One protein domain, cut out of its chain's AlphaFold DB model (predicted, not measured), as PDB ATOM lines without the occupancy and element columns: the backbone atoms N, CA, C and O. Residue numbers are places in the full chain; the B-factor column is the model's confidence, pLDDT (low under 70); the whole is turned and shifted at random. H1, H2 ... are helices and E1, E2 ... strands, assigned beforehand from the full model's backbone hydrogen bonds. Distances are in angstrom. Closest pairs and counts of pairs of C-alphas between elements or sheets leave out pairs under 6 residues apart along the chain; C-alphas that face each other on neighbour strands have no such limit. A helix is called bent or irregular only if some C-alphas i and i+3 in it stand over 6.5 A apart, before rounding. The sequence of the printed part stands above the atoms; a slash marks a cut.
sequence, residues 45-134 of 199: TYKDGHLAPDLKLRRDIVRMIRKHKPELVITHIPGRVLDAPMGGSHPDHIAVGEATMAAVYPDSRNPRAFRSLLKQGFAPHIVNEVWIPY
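This is residues 45 to 134 of the 199 residues of the protein "PIG-L family deacetylase" of Chloroflexi bacterium (UniProt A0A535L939). A small sheet of two parallel strands, E1 and E2, lies lengthwise beside one long helix, H2, which makes the middle of the domain, while H1 crosses H2 at a steep tilt on another side. The short helix H3 lies at one end of the long axis, and the loop of residues 82 to 87 sticks out at the other. The printed part has 90 residues, with three named helices and two named strands in the order H1, E1, H2, H3, E2 along the chain, and its class is mostly helix. It is compact, with a radius of gyration of the C-alphas of 13.6 A, and has an elongated outline of 43 by 27 by 18 A.

Look first at the sheet. Strand E1 is residues 72 to 74, and you find its first C-alpha, of Leu 72, at (7.812, -10.292, -11.835). Strand E2 is residues 129 to 133; from C-alpha 129 it runs 13.1 A to C-alpha 133 at (16.105, -20.431, -10.851). Next find C-alpha 91 at (9.564, -32.204, -20.224), where H2 begins; from there the longest helix runs through residues 91 to 108, 23.5 A from first to last C-alpha. H2 is irregular, but only just: the C-alphas of Ala 103 and Pro 106 are 6.6 A apart, and its line is a rough one. Helix H1, residues 55 to 68, starts at C-alpha 55 at (-1.521, -22.244, -27.437) and is 19.8 A long. Helix H3 is short, residues 115 to 119, and 6.7 A from first to last C-alpha.

Begin at E1 and E2, which are parallel neighbours with 22 degrees between their directions. Their C-alphas 73 and 130 face each other at 4.8 A. Look there for N 73 and O 129, 2.9 A apart, and for N 131 and O 73, also 2.9 A apart; both pairs are within hydrogen-bond range. H2 is near E1, with 6 pairs of C-alphas within 10 A, and near E2, with 5 such pairs; its residues 97 to 104 make these pairs. E1, H2, H3 and E2 form a strand-helix-strand unit, two parallel neighbour strands with helices between them along the chain, and its crossover is right-handed. Moving outward, you find that H1 and H2 touch, with 17 pairs of C-alphas within 8 A, and the closest C-alphas are those of Arg 58 and Ala 99, 5.1 A apart. Their lines stand at a steep tilt of 59 degrees, and they run the same way. H3 is close to H1 but not clearly touching it, and their closest C-alphas, of Arg 63 and Leu 117, are 6.6 A apart. H1 and E2 are apart, as are E1 and H3, and H2 and H3. In H1 and H3 every O i to N i+4 pair is within hydrogen-bond range; in H2, 11 of 14 are.

Find Asp 83 and Lys 119 for the full reach: their C-alphas, the two farthest apart in the domain, are 44.6 A apart. The printed part runs from residue 45 to 134 with no cut. The link from E1 to H2 is long, 16 residues with no named element, and within it residues 82 to 87 stand free. The link from H1 to E1 is tight, while those from H2 to H3 and from H3 to E2 are short. In the B-factor column the mean pLDDT of the printed part is 92.5, and the model's confidence is low, under 70, at residues 87 to 88.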
ATOM      1  N   THR A  45      -6.043 -28.081 -14.326       70.44
ATOM      2  CA  THR A  45      -5.809 -29.526 -14.406       70.44
ATOM      3  C   THR A  45      -5.061 -29.879 -15.689       70.44
ATOM      4  O   THR A  45      -5.679 -30.138 -16.721       70.44
ATOM      5  N   TYR A  46      -3.731 -29.869 -15.626       83.81
ATOM      6  CA  TYR A  46      -2.874 -30.581 -16.573       83.81
ATOM      7  C   TYR A  46      -2.435 -31.886 -15.920       83.81
ATOM      8  O   TYR A  46      -2.163 -31.915 -14.719       83.81
ATOM      9  N   LYS A  47      -2.422 -32.970 -16.696       85.56
ATOM     10  CA  LYS A  47      -1.922 -34.259 -16.224       85.56
ATOM     11  C   LYS A  47      -0.397 -34.190 -16.155       85.56
ATOM     12  O   LYS A  47       0.233 -33.718 -17.098       85.56
ATOM     13  N   ASP A  48       0.159 -34.658 -15.044       85.75
ATOM     14  CA  ASP A  48       1.605 -34.719 -14.821       85.75
ATOM     15  C   ASP A  48       2.294 -35.532 -15.931       85.75
ATOM     16  O   ASP A  48       1.784 -36.579 -16.350       85.75
ATOM     17  N   GLY A  49       3.401 -35.021 -16.464       86.31
ATOM     18  CA  GLY A  49       4.160 -35.616 -17.566       86.31
ATOM     19  C   GLY A  49       3.546 -35.444 -18.960       86.31
ATOM     20  O   GLY A  49       4.058 -36.023 -19.914       86.31
ATOM     21  N   HIS A  50       2.436 -34.710 -19.096       88.62
ATOM     22  CA  HIS A  50       1.727 -34.522 -20.373       88.62
ATOM     23  C   HIS A  50       1.685 -33.052 -20.803       88.62
ATOM     24  O   HIS A  50       0.874 -32.675 -21.656       88.62
ATOM     25  N   LEU A  51       2.487 -32.187 -20.182       92.38
ATOM     26  CA  LEU A  51       2.426 -30.767 -20.470       92.38
ATOM     27  C   LEU A  51       3.172 -30.448 -21.771       92.38
ATOM     28  O   LEU A  51       4.341 -30.788 -21.930       92.38
ATOM     29  N   ALA A  52       2.503 -29.736 -22.678       92.88
ATOM     30  CA  ALA A  52       3.083 -29.240 -23.922       92.88
ATOM     31  C   ALA A  52       3.051 -27.701 -23.956       92.88
ATOM     32  O   ALA A  52       2.103 -27.107 -23.430       92.88
ATOM     33  N   PRO A  53       4.040 -27.034 -24.585       94.12
ATOM     34  CA  PRO A  53       4.065 -25.579 -24.744       94.12
ATOM     35  C   PRO A  53       3.108 -25.110 -25.858       94.12
ATOM     36  O   PRO A  53       3.496 -24.433 -26.807       94.12
ATOM     37  N   ASP A  54       1.840 -25.500 -25.763       94.94
ATOM     38  CA  ASP A  54       0.819 -25.221 -26.768       94.94
ATOM     39  C   ASP A  54       0.105 -23.869 -26.545       94.94
ATOM     40  O   ASP A  54       0.249 -23.184 -25.523       94.94
ATOM     41  N   LEU A  55      -0.720 -23.472 -27.522       95.75
ATOM     42  CA  LEU A  55      -1.521 -22.244 -27.437       95.75
ATOM     43  C   LEU A  55      -2.520 -22.262 -26.275       95.75
ATOM     44  O   LEU A  55      -2.902 -21.193 -25.792       95.75
ATOM     45  N   LYS A  56      -2.958 -23.444 -25.826       93.81
ATOM     46  CA  LYS A  56      -3.885 -23.578 -24.700       93.81
ATOM     47  C   LYS A  56      -3.169 -23.152 -23.424       93.81
ATOM     48  O   LYS A  56      -3.588 -22.169 -22.820       93.81
ATOM     49  N   LEU A  57      -2.060 -23.802 -23.074       94.19
ATOM     50  CA  LEU A  57      -1.221 -23.451 -21.931       94.19
ATOM     51  C   LEU A  57      -0.807 -21.980 -21.972       94.19
ATOM     52  O   LEU A  57      -0.975 -21.266 -20.981       94.19
ATOM     53  N   ARG A  58      -0.360 -21.491 -23.132       95.56
ATOM     54  CA  ARG A  58       0.041 -20.090 -23.295       95.56
ATOM     55  C   ARG A  58      -1.106 -19.116 -23.024       95.56
ATOM     56  O   ARG A  58      -0.936 -18.185 -22.237       95.56
ATOM     57  N   ARG A  59      -2.306 -19.365 -23.569       96.00
ATOM     58  CA  ARG A  59      -3.522 -18.575 -23.278       96.00
ATOM     59  C   ARG A  59      -3.802 -18.510 -21.784       96.00
ATOM     60  O   ARG A  59      -4.222 -17.476 -21.264       96.00
ATOM     61  N   ASP A  60      -3.604 -19.619 -21.089       95.19
ATOM     62  CA  ASP A  60      -3.914 -19.715 -19.669       95.19
ATOM     63  C   ASP A  60      -2.924 -18.961 -18.810       95.19
ATOM     64  O   ASP A  60      -3.344 -18.286 -17.870       95.19
ATOM     65  N   ILE A  61      -1.643 -19.011 -19.165       96.56
ATOM     66  CA  ILE A  61      -0.612 -18.190 -18.537       96.56
ATOM     67  C   ILE A  61      -0.904 -16.708 -18.794       96.56
ATOM     68  O   ILE A  61      -0.940 -15.936 -17.838       96.56
ATOM     69  N   VAL A  62      -1.228 -16.311 -20.031       97.88
ATOM     70  CA  VAL A  62      -1.601 -14.922 -20.365       97.88
ATOM     71  C   VAL A  62      -2.796 -14.452 -19.544       97.88
ATOM     72  O   VAL A  62      -2.763 -13.359 -18.982       97.88
ATOM     73  N   ARG A  63      -3.837 -15.280 -19.409       96.50
ATOM     74  CA  ARG A  63      -4.989 -14.974 -18.551       96.50
ATOM     75  C   ARG A  63      -4.555 -14.715 -17.111       96.50
ATOM     76  O   ARG A  63      -5.060 -13.787 -16.488       96.50
ATOM     77  N   MET A  64      -3.628 -15.512 -16.579       96.62
ATOM     78  CA  MET A  64      -3.119 -15.327 -15.219       96.62
ATOM     79  C   MET A  64      -2.276 -14.061 -15.068       96.62
ATOM     80  O   MET A  64      -2.452 -13.348 -14.080       96.62
ATOM     81  N   ILE A  65      -1.423 -13.751 -16.047       97.38
ATOM     82  CA  ILE A  65      -0.635 -12.513 -16.077       97.38
ATOM     83  C   ILE A  65      -1.575 -11.304 -16.115       97.38
ATOM     84  O   ILE A  65      -1.506 -10.448 -15.241       97.38
ATOM     85  N   ARG A  66      -2.527 -11.265 -17.052       97.56
ATOM     86  CA  ARG A  66      -3.486 -10.155 -17.187       97.56
ATOM     87  C   ARG A  66      -4.415 -10.004 -15.980       97.56
ATOM     88  O   ARG A  66      -4.813  -8.893 -15.643       97.56
ATOM     89  N   LYS A  67      -4.745 -11.107 -15.300       96.25
ATOM     90  CA  LYS A  67      -5.561 -11.095 -14.078       96.25
ATOM     91  C   LYS A  67      -4.819 -10.514 -12.875       96.25
ATOM     92  O   LYS A  67      -5.417  -9.766 -12.108       96.25
ATOM     93  N   HIS A  68      -3.569 -10.918 -12.661       96.44
ATOM     94  CA  HIS A  68      -2.819 -10.557 -11.452       96.44
ATOM     95  C   HIS A  68      -1.864  -9.386 -11.638       96.44
ATOM     96  O   HIS A  68      -1.335  -8.905 -10.643       96.44
ATOM     97  N   LYS A  69      -1.654  -8.945 -12.881       95.94
ATOM     98  CA  LYS A  69      -0.776  -7.833 -13.243       95.94
ATOM     99  C   LYS A  69       0.595  -7.898 -12.544       95.94
ATOM    100  O   LYS A  69       0.992  -6.931 -11.898       95.94
ATOM    101  N   PRO A  70       1.313  -9.041 -12.604       96.94
ATOM    102  CA  PRO A  70       2.576  -9.185 -11.896       96.94
ATOM    103  C   PRO A  70       3.677  -8.343 -12.547       96.94
ATOM    104  O   PRO A  70       3.822  -8.335 -13.768       96.94
ATOM    105  N   GLU A  71       4.507  -7.702 -11.732       96.69
ATOM    106  CA  GLU A  71       5.740  -7.059 -12.207       96.69
ATOM    107  C   GLU A  71       6.841  -8.092 -12.501       96.69
ATOM    108  O   GLU A  71       7.649  -7.900 -13.405       96.69
ATOM    109  N   LEU A  72       6.831  -9.210 -11.764       96.31
ATOM    110  CA  LEU A  72       7.812 -10.292 -11.835       96.31
ATOM    111  C   LEU A  72       7.128 -11.645 -12.067       96.31
ATOM    112  O   LEU A  72       6.199 -12.020 -11.344       96.31
ATOM    113  N   VAL A  73       7.656 -12.426 -13.008       97.62
ATOM    114  CA  VAL A  73       7.295 -13.833 -13.217       97.62
ATOM    115  C   VAL A  73       8.497 -14.736 -12.930       97.62
ATOM    116  O   VAL A  73       9.575 -14.544 -13.474       97.62
ATOM    117  N   ILE A  74       8.311 -15.759 -12.091       96.00
ATOM    118  CA  ILE A  74       9.320 -16.806 -11.858       96.00
ATOM    119  C   ILE A  74       8.884 -18.087 -12.577       96.00
ATOM    120  O   ILE A  74       7.750 -18.547 -12.373       96.00
ATOM    121  N   THR A  75       9.765 -18.654 -13.404       95.19
ATOM    122  CA  THR A  75       9.489 -19.838 -14.241       95.19
ATOM    123  C   THR A  75      10.704 -20.768 -14.379       95.19
ATOM    124  O   THR A  75      11.698 -20.598 -13.679       95.19
ATOM    125  N   HIS A  76      10.606 -21.782 -15.235       92.19
ATOM    126  CA  HIS A  76      11.646 -22.768 -15.526       92.19
ATOM    127  C   HIS A  76      12.445 -22.418 -16.790       92.19
ATOM    128  O   HIS A  76      12.068 -21.541 -17.562       92.19
ATOM    129  N   ILE A  77      13.559 -23.121 -16.999       90.69
ATOM    130  CA  ILE A  77      14.384 -22.980 -18.203       90.69
ATOM    131  C   ILE A  77      13.551 -23.432 -19.424       90.69
ATOM    132  O   ILE A  77      13.024 -24.545 -19.391       90.69
ATOM    133  N   PRO A  78      13.427 -22.616 -20.491       91.44
ATOM    134  CA  PRO A  78      12.571 -22.910 -21.648       91.44
ATOM    135  C   PRO A  78      13.164 -23.936 -22.631       91.44
ATOM    136  O   PRO A  78      12.611 -24.173 -23.697       91.44
ATOM    137  N   GLY A  79      14.293 -24.562 -22.298       88.62
ATOM    138  CA  GLY A  79      15.013 -25.453 -23.203       88.62
ATOM    139  C   GLY A  79      15.912 -26.440 -22.474       88.62
ATOM    140  O   GLY A  79      16.200 -26.298 -21.283       88.62
ATOM    141  N   ARG A  80      16.350 -27.467 -23.205       87.00
ATOM    142  CA  ARG A  80      17.250 -28.495 -22.679       87.00
ATOM    143  C   ARG A  80      18.680 -27.965 -22.664       87.00
ATOM    144  O   ARG A  80      19.169 -27.484 -23.678       87.00
ATOM    145  N   VAL A  81      19.341 -28.082 -21.518       83.44
ATOM    146  CA  VAL A  81      20.771 -27.784 -21.378       83.44
ATOM    147  C   VAL A  81      21.499 -29.122 -21.438       83.44
ATOM    148  O   VAL A  81      21.367 -29.919 -20.511       83.44
ATOM    149  N   LEU A  82      22.184 -29.396 -22.551       82.88
ATOM    150  CA  LEU A  82      22.810 -30.702 -22.806       82.88
ATOM    151  C   LEU A  82      23.937 -31.011 -21.811       82.88
ATOM    152  O   LEU A  82      24.093 -32.158 -21.408       82.88
ATOM    153  N   ASP A  83      24.622 -29.975 -21.328       81.00
ATOM    154  CA  ASP A  83      25.714 -30.091 -20.354       81.00
ATOM    155  C   ASP A  83      25.231 -30.109 -18.889       81.00
ATOM    156  O   ASP A  83      26.028 -30.005 -17.955       81.00
ATOM    157  N   ALA A  84      23.916 -30.201 -18.652       74.88
ATOM    158  CA  ALA A  84      23.327 -30.215 -17.315       74.88
ATOM    159  C   ALA A  84      22.680 -31.572 -16.975       74.88
ATOM    160  O   ALA A  84      22.196 -32.276 -17.862       74.88
ATOM    161  N   PRO A  85      22.582 -31.937 -15.678       74.94
ATOM    162  CA  PRO A  85      21.934 -33.179 -15.266       74.94
ATOM    163  C   PRO A  85      20.487 -33.300 -15.766       74.94
ATOM    164  O   PRO A  85      19.666 -32.399 -15.574       74.94
ATOM    165  N   MET A  86      20.142 -34.473 -16.307       74.00
ATOM    166  CA  MET A  86      18.830 -34.757 -16.906       74.00
ATOM    167  C   MET A  86      17.639 -34.552 -15.961       74.00
ATOM    168  O   MET A  86      16.549 -34.217 -16.422       74.00
ATOM    169  N   GLY A  87      17.834 -34.679 -14.643       67.81
ATOM    170  CA  GLY A  87      16.778 -34.446 -13.651       67.81
ATOM    171  C   GLY A  87      16.210 -33.017 -13.657       67.81
ATOM    172  O   GLY A  87      15.055 -32.818 -13.293       67.81
ATOM    173  N   GLY A  88      16.983 -32.020 -14.107       68.56
ATOM    174  CA  GLY A  88      16.499 -30.644 -14.293       68.56
ATOM    175  C   GLY A  88      15.682 -30.441 -15.576       68.56
ATOM    176  O   GLY A  88      14.933 -29.471 -15.675       68.56
ATOM    177  N   SER A  89      15.785 -31.379 -16.518       78.19
ATOM    178  CA  SER A  89      15.276 -31.291 -17.892       78.19
ATOM    179  C   SER A  89      13.970 -32.068 -18.102       78.19
ATOM    180  O   SER A  89      13.693 -32.536 -19.209       78.19
ATOM    181  N   HIS A  90      13.166 -32.232 -17.043       88.62
ATOM    182  CA  HIS A  90      11.840 -32.846 -17.144       88.62
ATOM    183  C   HIS A  90      10.997 -32.111 -18.209       88.62
ATOM    184  O   HIS A  90      10.968 -30.876 -18.192       88.62
ATOM    185  N   PRO A  91      10.302 -32.824 -19.120       90.75
ATOM    186  CA  PRO A  91       9.564 -32.204 -20.224       90.75
ATOM    187  C   PRO A  91       8.565 -31.144 -19.749       90.75
ATOM    188  O   PRO A  91       8.544 -30.051 -20.305       90.75
ATOM    189  N   ASP A  92       7.833 -31.394 -18.658       91.50
ATOM    190  CA  ASP A  92       6.905 -30.398 -18.110       91.50
ATOM    191  C   ASP A  92       7.595 -29.105 -17.650       91.50
ATOM    192  O   ASP A  92       7.034 -28.024 -17.818       91.50
ATOM    193  N   HIS A  93       8.815 -29.170 -17.097       91.31
ATOM    194  CA  HIS A  93       9.548 -27.955 -16.722       91.31
ATOM    195  C   HIS A  93       9.889 -27.128 -17.960       91.31
ATOM    196  O   HIS A  93       9.683 -25.917 -17.960       91.31
ATOM    197  N   ILE A  94      10.353 -27.790 -19.023       92.81
ATOM    198  CA  ILE A  94      10.672 -27.145 -20.301       92.81
ATOM    199  C   ILE A  94       9.404 -26.532 -20.907       92.81
ATOM    200  O   ILE A  94       9.403 -25.360 -21.272       92.81
ATOM    201  N   ALA A  95       8.299 -27.283 -20.929       94.44
ATOM    202  CA  ALA A  95       7.018 -26.827 -21.457       94.44
ATOM    203  C   ALA A  95       6.467 -25.605 -20.699       94.44
ATOM    204  O   ALA A  95       6.022 -24.647 -21.330       94.44
ATOM    205  N   VAL A  96       6.528 -25.594 -19.355       94.69
ATOM    206  CA  VAL A  96       6.156 -24.411 -18.554       94.69
ATOM    207  C   VAL A  96       7.084 -23.240 -18.854       94.69
ATOM    208  O   VAL A  96       6.596 -22.119 -19.000       94.69
ATOM    209  N   GLY A  97       8.397 -23.478 -18.906       95.25
ATOM    210  CA  GLY A  97       9.396 -22.451 -19.190       95.25
ATOM    211  C   GLY A  97       9.087 -21.743 -20.502       95.25
ATOM    212  O   GLY A  97       8.824 -20.541 -20.503       95.25
ATOM    213  N   GLU A  98       9.000 -22.513 -21.583       96.81
ATOM    214  CA  GLU A  98       8.759 -22.008 -22.934       96.81
ATOM    215  C   GLU A  98       7.408 -21.294 -23.055       96.81
ATOM    216  O   GLU A  98       7.338 -20.128 -23.451       96.81
ATOM    217  N   ALA A  99       6.320 -21.934 -22.610       97.31
ATOM    218  CA  ALA A  99       4.997 -21.320 -22.671       97.31
ATOM    219  C   ALA A  99       4.910 -20.035 -21.836       97.31
ATOM    220  O   ALA A  99       4.182 -19.111 -22.205       97.31
ATOM    221  N   THR A 100       5.646 -19.951 -20.722       98.00
ATOM    222  CA  THR A 100       5.691 -18.739 -19.896       98.00
ATOM    223  C   THR A 100       6.456 -17.620 -20.582       98.00
ATOM    224  O   THR A 100       5.974 -16.490 -20.562       98.00
ATOM    225  N   MET A 101       7.599 -17.909 -21.210       97.81
ATOM    226  CA  MET A 101       8.373 -16.903 -21.943       97.81
ATOM    227  C   MET A 101       7.542 -16.293 -23.075       97.81
ATOM    228  O   MET A 101       7.399 -15.072 -23.135       97.81
ATOM    229  N   ALA A 102       6.883 -17.132 -23.880       97.75
ATOM    230  CA  ALA A 102       6.014 -16.678 -24.964       97.75
ATOM    231  C   ALA A 102       4.746 -15.950 -24.457       97.75
ATOM    232  O   ALA A 102       4.252 -15.012 -25.088       97.75
ATOM    233  N   ALA A 103       4.216 -16.345 -23.292       98.12
ATOM    234  CA  ALA A 103       3.103 -15.646 -22.651       98.12
ATOM    235  C   ALA A 103       3.507 -14.262 -22.123       98.12
ATOM    236  O   ALA A 103       2.730 -13.314 -22.228       98.12
ATOM    237  N   VAL A 104       4.703 -14.141 -21.541       98.12
ATOM    238  CA  VAL A 104       5.255 -12.870 -21.062       98.12
ATOM    239  C   VAL A 104       5.483 -11.937 -22.247       98.12
ATOM    240  O   VAL A 104       4.904 -10.849 -22.270       98.12
ATOM    241  N   TYR A 105       6.222 -12.386 -23.262       96.75
ATOM    242  CA  TYR A 105       6.500 -11.608 -24.460       96.75
ATOM    243  C   TYR A 105       6.241 -12.433 -25.731       96.75
ATOM    244  O   TYR A 105       6.852 -13.486 -25.898       96.75
ATOM    245  N   PRO A 106       5.404 -11.948 -26.672       96.50
ATOM    246  CA  PRO A 106       4.694 -10.664 -26.662       96.50
ATOM    247  C   PRO A 106       3.247 -10.742 -26.130       96.50
ATOM    248  O   PRO A 106       2.557  -9.720 -26.121       96.50
ATOM    249  N   ASP A 107       2.737 -11.916 -25.744       98.00
ATOM    250  CA  ASP A 107       1.284 -12.123 -25.665       98.00
ATOM    251  C   ASP A 107       0.584 -11.336 -24.547       98.00
ATOM    252  O   ASP A 107      -0.526 -10.826 -24.742       98.00
ATOM    253  N   SER A 108       1.195 -11.215 -23.367       97.25
ATOM    254  CA  SER A 108       0.556 -10.558 -22.219       97.25
ATOM    255  C   SER A 108       0.261  -9.080 -22.471       97.25
ATOM    256  O   SER A 108      -0.835  -8.616 -22.134       97.25
ATOM    257  N   ARG A 109       1.179  -8.393 -23.160       97.25
ATOM    258  CA  ARG A 109       1.097  -6.970 -23.515       97.25
ATOM    259  C   ARG A 109       0.319  -6.686 -24.798       97.25
ATOM    260  O   ARG A 109      -0.118  -5.561 -24.997       97.25
ATOM    261  N   ASN A 110       0.143  -7.677 -25.675       96.81
ATOM    262  CA  ASN A 110      -0.492  -7.488 -26.977       96.81
ATOM    263  C   ASN A 110      -2.025  -7.668 -26.894       96.81
ATOM    264  O   ASN A 110      -2.487  -8.798 -26.730       96.81
ATOM    265  N   PRO A 111      -2.846  -6.619 -27.110       94.31
ATOM    266  CA  PRO A 111      -4.306  -6.751 -27.135       94.31
ATOM    267  C   PRO A 111      -4.815  -7.742 -28.199       94.31
ATOM    268  O   PRO A 111      -5.857  -8.373 -28.029       94.31
ATOM    269  N   ARG A 112      -4.085  -7.921 -29.307       94.94
ATOM    270  CA  ARG A 112      -4.471  -8.849 -30.382       94.94
ATOM    271  C   ARG A 112      -4.227 -10.312 -30.002       94.94
ATOM    272  O   ARG A 112      -4.912 -11.188 -30.526       94.94
ATOM    273  N   ALA A 113      -3.314 -10.582 -29.068       94.81
ATOM    274  CA  ALA A 113      -3.088 -11.927 -28.554       94.81
ATOM    275  C   ALA A 113      -4.256 -12.349 -27.652       94.81
ATOM    276  O   ALA A 113      -4.630 -11.644 -26.707       94.81
ATOM    277  N   PHE A 114      -4.841 -13.512 -27.957       95.69
ATOM    278  CA  PHE A 114      -5.976 -14.098 -27.237       95.69
ATOM    279  C   PHE A 114      -7.141 -13.113 -27.021       95.69
ATOM    280  O   PHE A 114      -7.561 -12.874 -25.890       95.69
ATOM    281  N   ARG A 115      -7.707 -12.565 -28.110       96.00
ATOM    282  CA  ARG A 115      -8.819 -11.584 -28.082       96.00
ATOM    283  C   ARG A 115      -9.999 -11.989 -27.188       96.00
ATOM    284  O   ARG A 115     -10.657 -11.125 -26.618       96.00
ATOM    285  N   SER A 116     -10.265 -13.289 -27.034       95.62
ATOM    286  CA  SER A 116     -11.309 -13.790 -26.127       95.62
ATOM    287  C   SER A 116     -11.072 -13.408 -24.662       95.62
ATOM    288  O   SER A 116     -12.039 -13.228 -23.933       95.62
ATOM    289  N   LEU A 117      -9.820 -13.225 -24.234       96.50
ATOM    290  CA  LEU A 117      -9.488 -12.755 -22.888       96.50
ATOM    291  C   LEU A 117      -9.852 -11.280 -22.687       96.50
ATOM    292  O   LEU A 117     -10.333 -10.932 -21.615       96.50
ATOM    293  N   LEU A 118      -9.705 -10.435 -23.714       94.38
ATOM    294  CA  LEU A 118     -10.166  -9.043 -23.639       94.38
ATOM    295  C   LEU A 118     -11.682  -8.968 -23.465       94.38
ATOM    296  O   LEU A 118     -12.158  -8.227 -22.613       94.38
ATOM    297  N   LYS A 119     -12.433  -9.791 -24.211       94.44
ATOM    298  CA  LYS A 119     -13.897  -9.893 -24.063       94.44
ATOM    299  C   LYS A 119     -14.319 -10.340 -22.656       94.44
ATOM    300  O   LYS A 119     -15.419 -10.031 -22.228       94.44
ATOM    301  N   GLN A 120     -13.445 -11.050 -21.942       95.94
ATOM    302  CA  GLN A 120     -13.647 -11.479 -20.552       95.94
ATOM    303  C   GLN A 120     -13.161 -10.443 -19.517       95.94
ATOM    304  O   GLN A 120     -13.119 -10.750 -18.329       95.94
ATOM    305  N   GLY A 121     -12.747  -9.244 -19.941       96.62
ATOM    306  CA  GLY A 121     -12.260  -8.185 -19.051       96.62
ATOM    307  C   GLY A 121     -10.788  -8.309 -18.638       96.62
ATOM    308  O   GLY A 121     -10.319  -7.542 -17.799       96.62
ATOM    309  N   PHE A 122     -10.019  -9.238 -19.218       97.25
ATOM    310  CA  PHE A 122      -8.580  -9.350 -18.952       97.25
ATOM    311  C   PHE A 122      -7.789  -8.393 -19.848       97.25
ATOM    312  O   PHE A 122      -7.354  -8.772 -20.941       97.25
ATOM    313  N   ALA A 123      -7.603  -7.161 -19.368       97.69
ATOM    314  CA  ALA A 123      -6.809  -6.127 -20.032       97.69
ATOM    315  C   ALA A 123      -5.326  -6.538 -20.195       97.69
ATOM    316  O   ALA A 123      -4.817  -7.292 -19.360       97.69
ATOM    317  N   PRO A 124      -4.620  -6.068 -21.244       98.19
ATOM    318  CA  PRO A 124      -3.197  -6.346 -21.436       98.19
ATOM    319  C   PRO A 124      -2.354  -5.866 -20.252       98.19
ATOM    320  O   PRO A 124      -2.718  -4.919 -19.558       98.19
ATOM    321  N   HIS A 125      -1.219  -6.523 -20.036       98.19
ATOM    322  CA  HIS A 125      -0.304  -6.207 -18.944       98.19
ATOM    323  C   HIS A 125       1.142  -6.411 -19.386       98.19
ATOM    324  O   HIS A 125       1.421  -7.361 -20.115       98.19
ATOM    325  N   ILE A 126       2.042  -5.537 -18.935       98.12
ATOM    326  CA  ILE A 126       3.483  -5.640 -19.185       98.12
ATOM    327  C   ILE A 126       4.135  -6.222 -17.934       98.12
ATOM    328  O   ILE A 126       4.037  -5.655 -16.848       98.12
ATOM    329  N   VAL A 127       4.785  -7.370 -18.092       97.69
ATOM    330  CA  VAL A 127       5.674  -7.928 -17.069       97.69
ATOM    331  C   VAL A 127       7.032  -7.259 -17.239       97.69
ATOM    332  O   VAL A 127       7.511  -7.180 -18.363       97.69
ATOM    333  N   ASN A 128       7.645  -6.802 -16.150       96.62
ATOM    334  CA  ASN A 128       8.926  -6.094 -16.206       96.62
ATOM    335  C   ASN A 128      10.104  -7.074 -16.192       96.62
ATOM    336  O   ASN A 128      11.138  -6.832 -16.815       96.62
ATOM    337  N   GLU A 129       9.961  -8.176 -15.449       96.75
ATOM    338  CA  GLU A 129      11.048  -9.123 -15.230       96.75
ATOM    339  C   GLU A 129      10.595 -10.580 -15.237       96.75
ATOM    340  O   GLU A 129       9.526 -10.939 -14.730       96.75
ATOM    341  N   VAL A 130      11.477 -11.443 -15.738       96.88
ATOM    342  CA  VAL A 130      11.380 -12.895 -15.590       96.88
ATOM    343  C   VAL A 130      12.620 -13.416 -14.881       96.88
ATOM    344  O   VAL A 130      13.743 -13.122 -15.287       96.88
ATOM    345  N   TRP A 131      12.431 -14.193 -13.814       96.00
ATOM    346  CA  TRP A 131      13.529 -14.860 -13.112       96.00
ATOM    347  C   TRP A 131      13.431 -16.372 -13.293       96.00
ATOM    348  O   TRP A 131      12.382 -16.980 -13.070       96.00
ATOM    349  N   ILE A 132      14.546 -16.995 -13.656       93.25
ATOM    350  CA  ILE A 132      14.643 -18.446 -13.828       93.25
ATOM    351  C   ILE A 132      15.614 -18.976 -12.771       93.25
ATOM    352  O   ILE A 132      16.784 -18.596 -12.814       93.25
ATOM    353  N   PRO A 133      15.192 -19.827 -11.815       90.19
ATOM    354  CA  PRO A 133      16.105 -20.431 -10.851       90.19
ATOM    355  C   PRO A 133      17.194 -21.200 -11.595       90.19
ATOM    356  O   PRO A 133      16.899 -22.134 -12.342       90.19
ATOM    357  N   TYR A 134      18.451 -20.821 -11.394       81.81
ATOM    358  CA  TYR A 134      19.549 -21.329 -12.205       81.81
ATOM    359  C   TYR A 134      20.689 -21.791 -11.314       81.81
ATOM    360  O   TYR A 134      21.251 -21.023 -10.542       81.81
TER     361      TYR A 134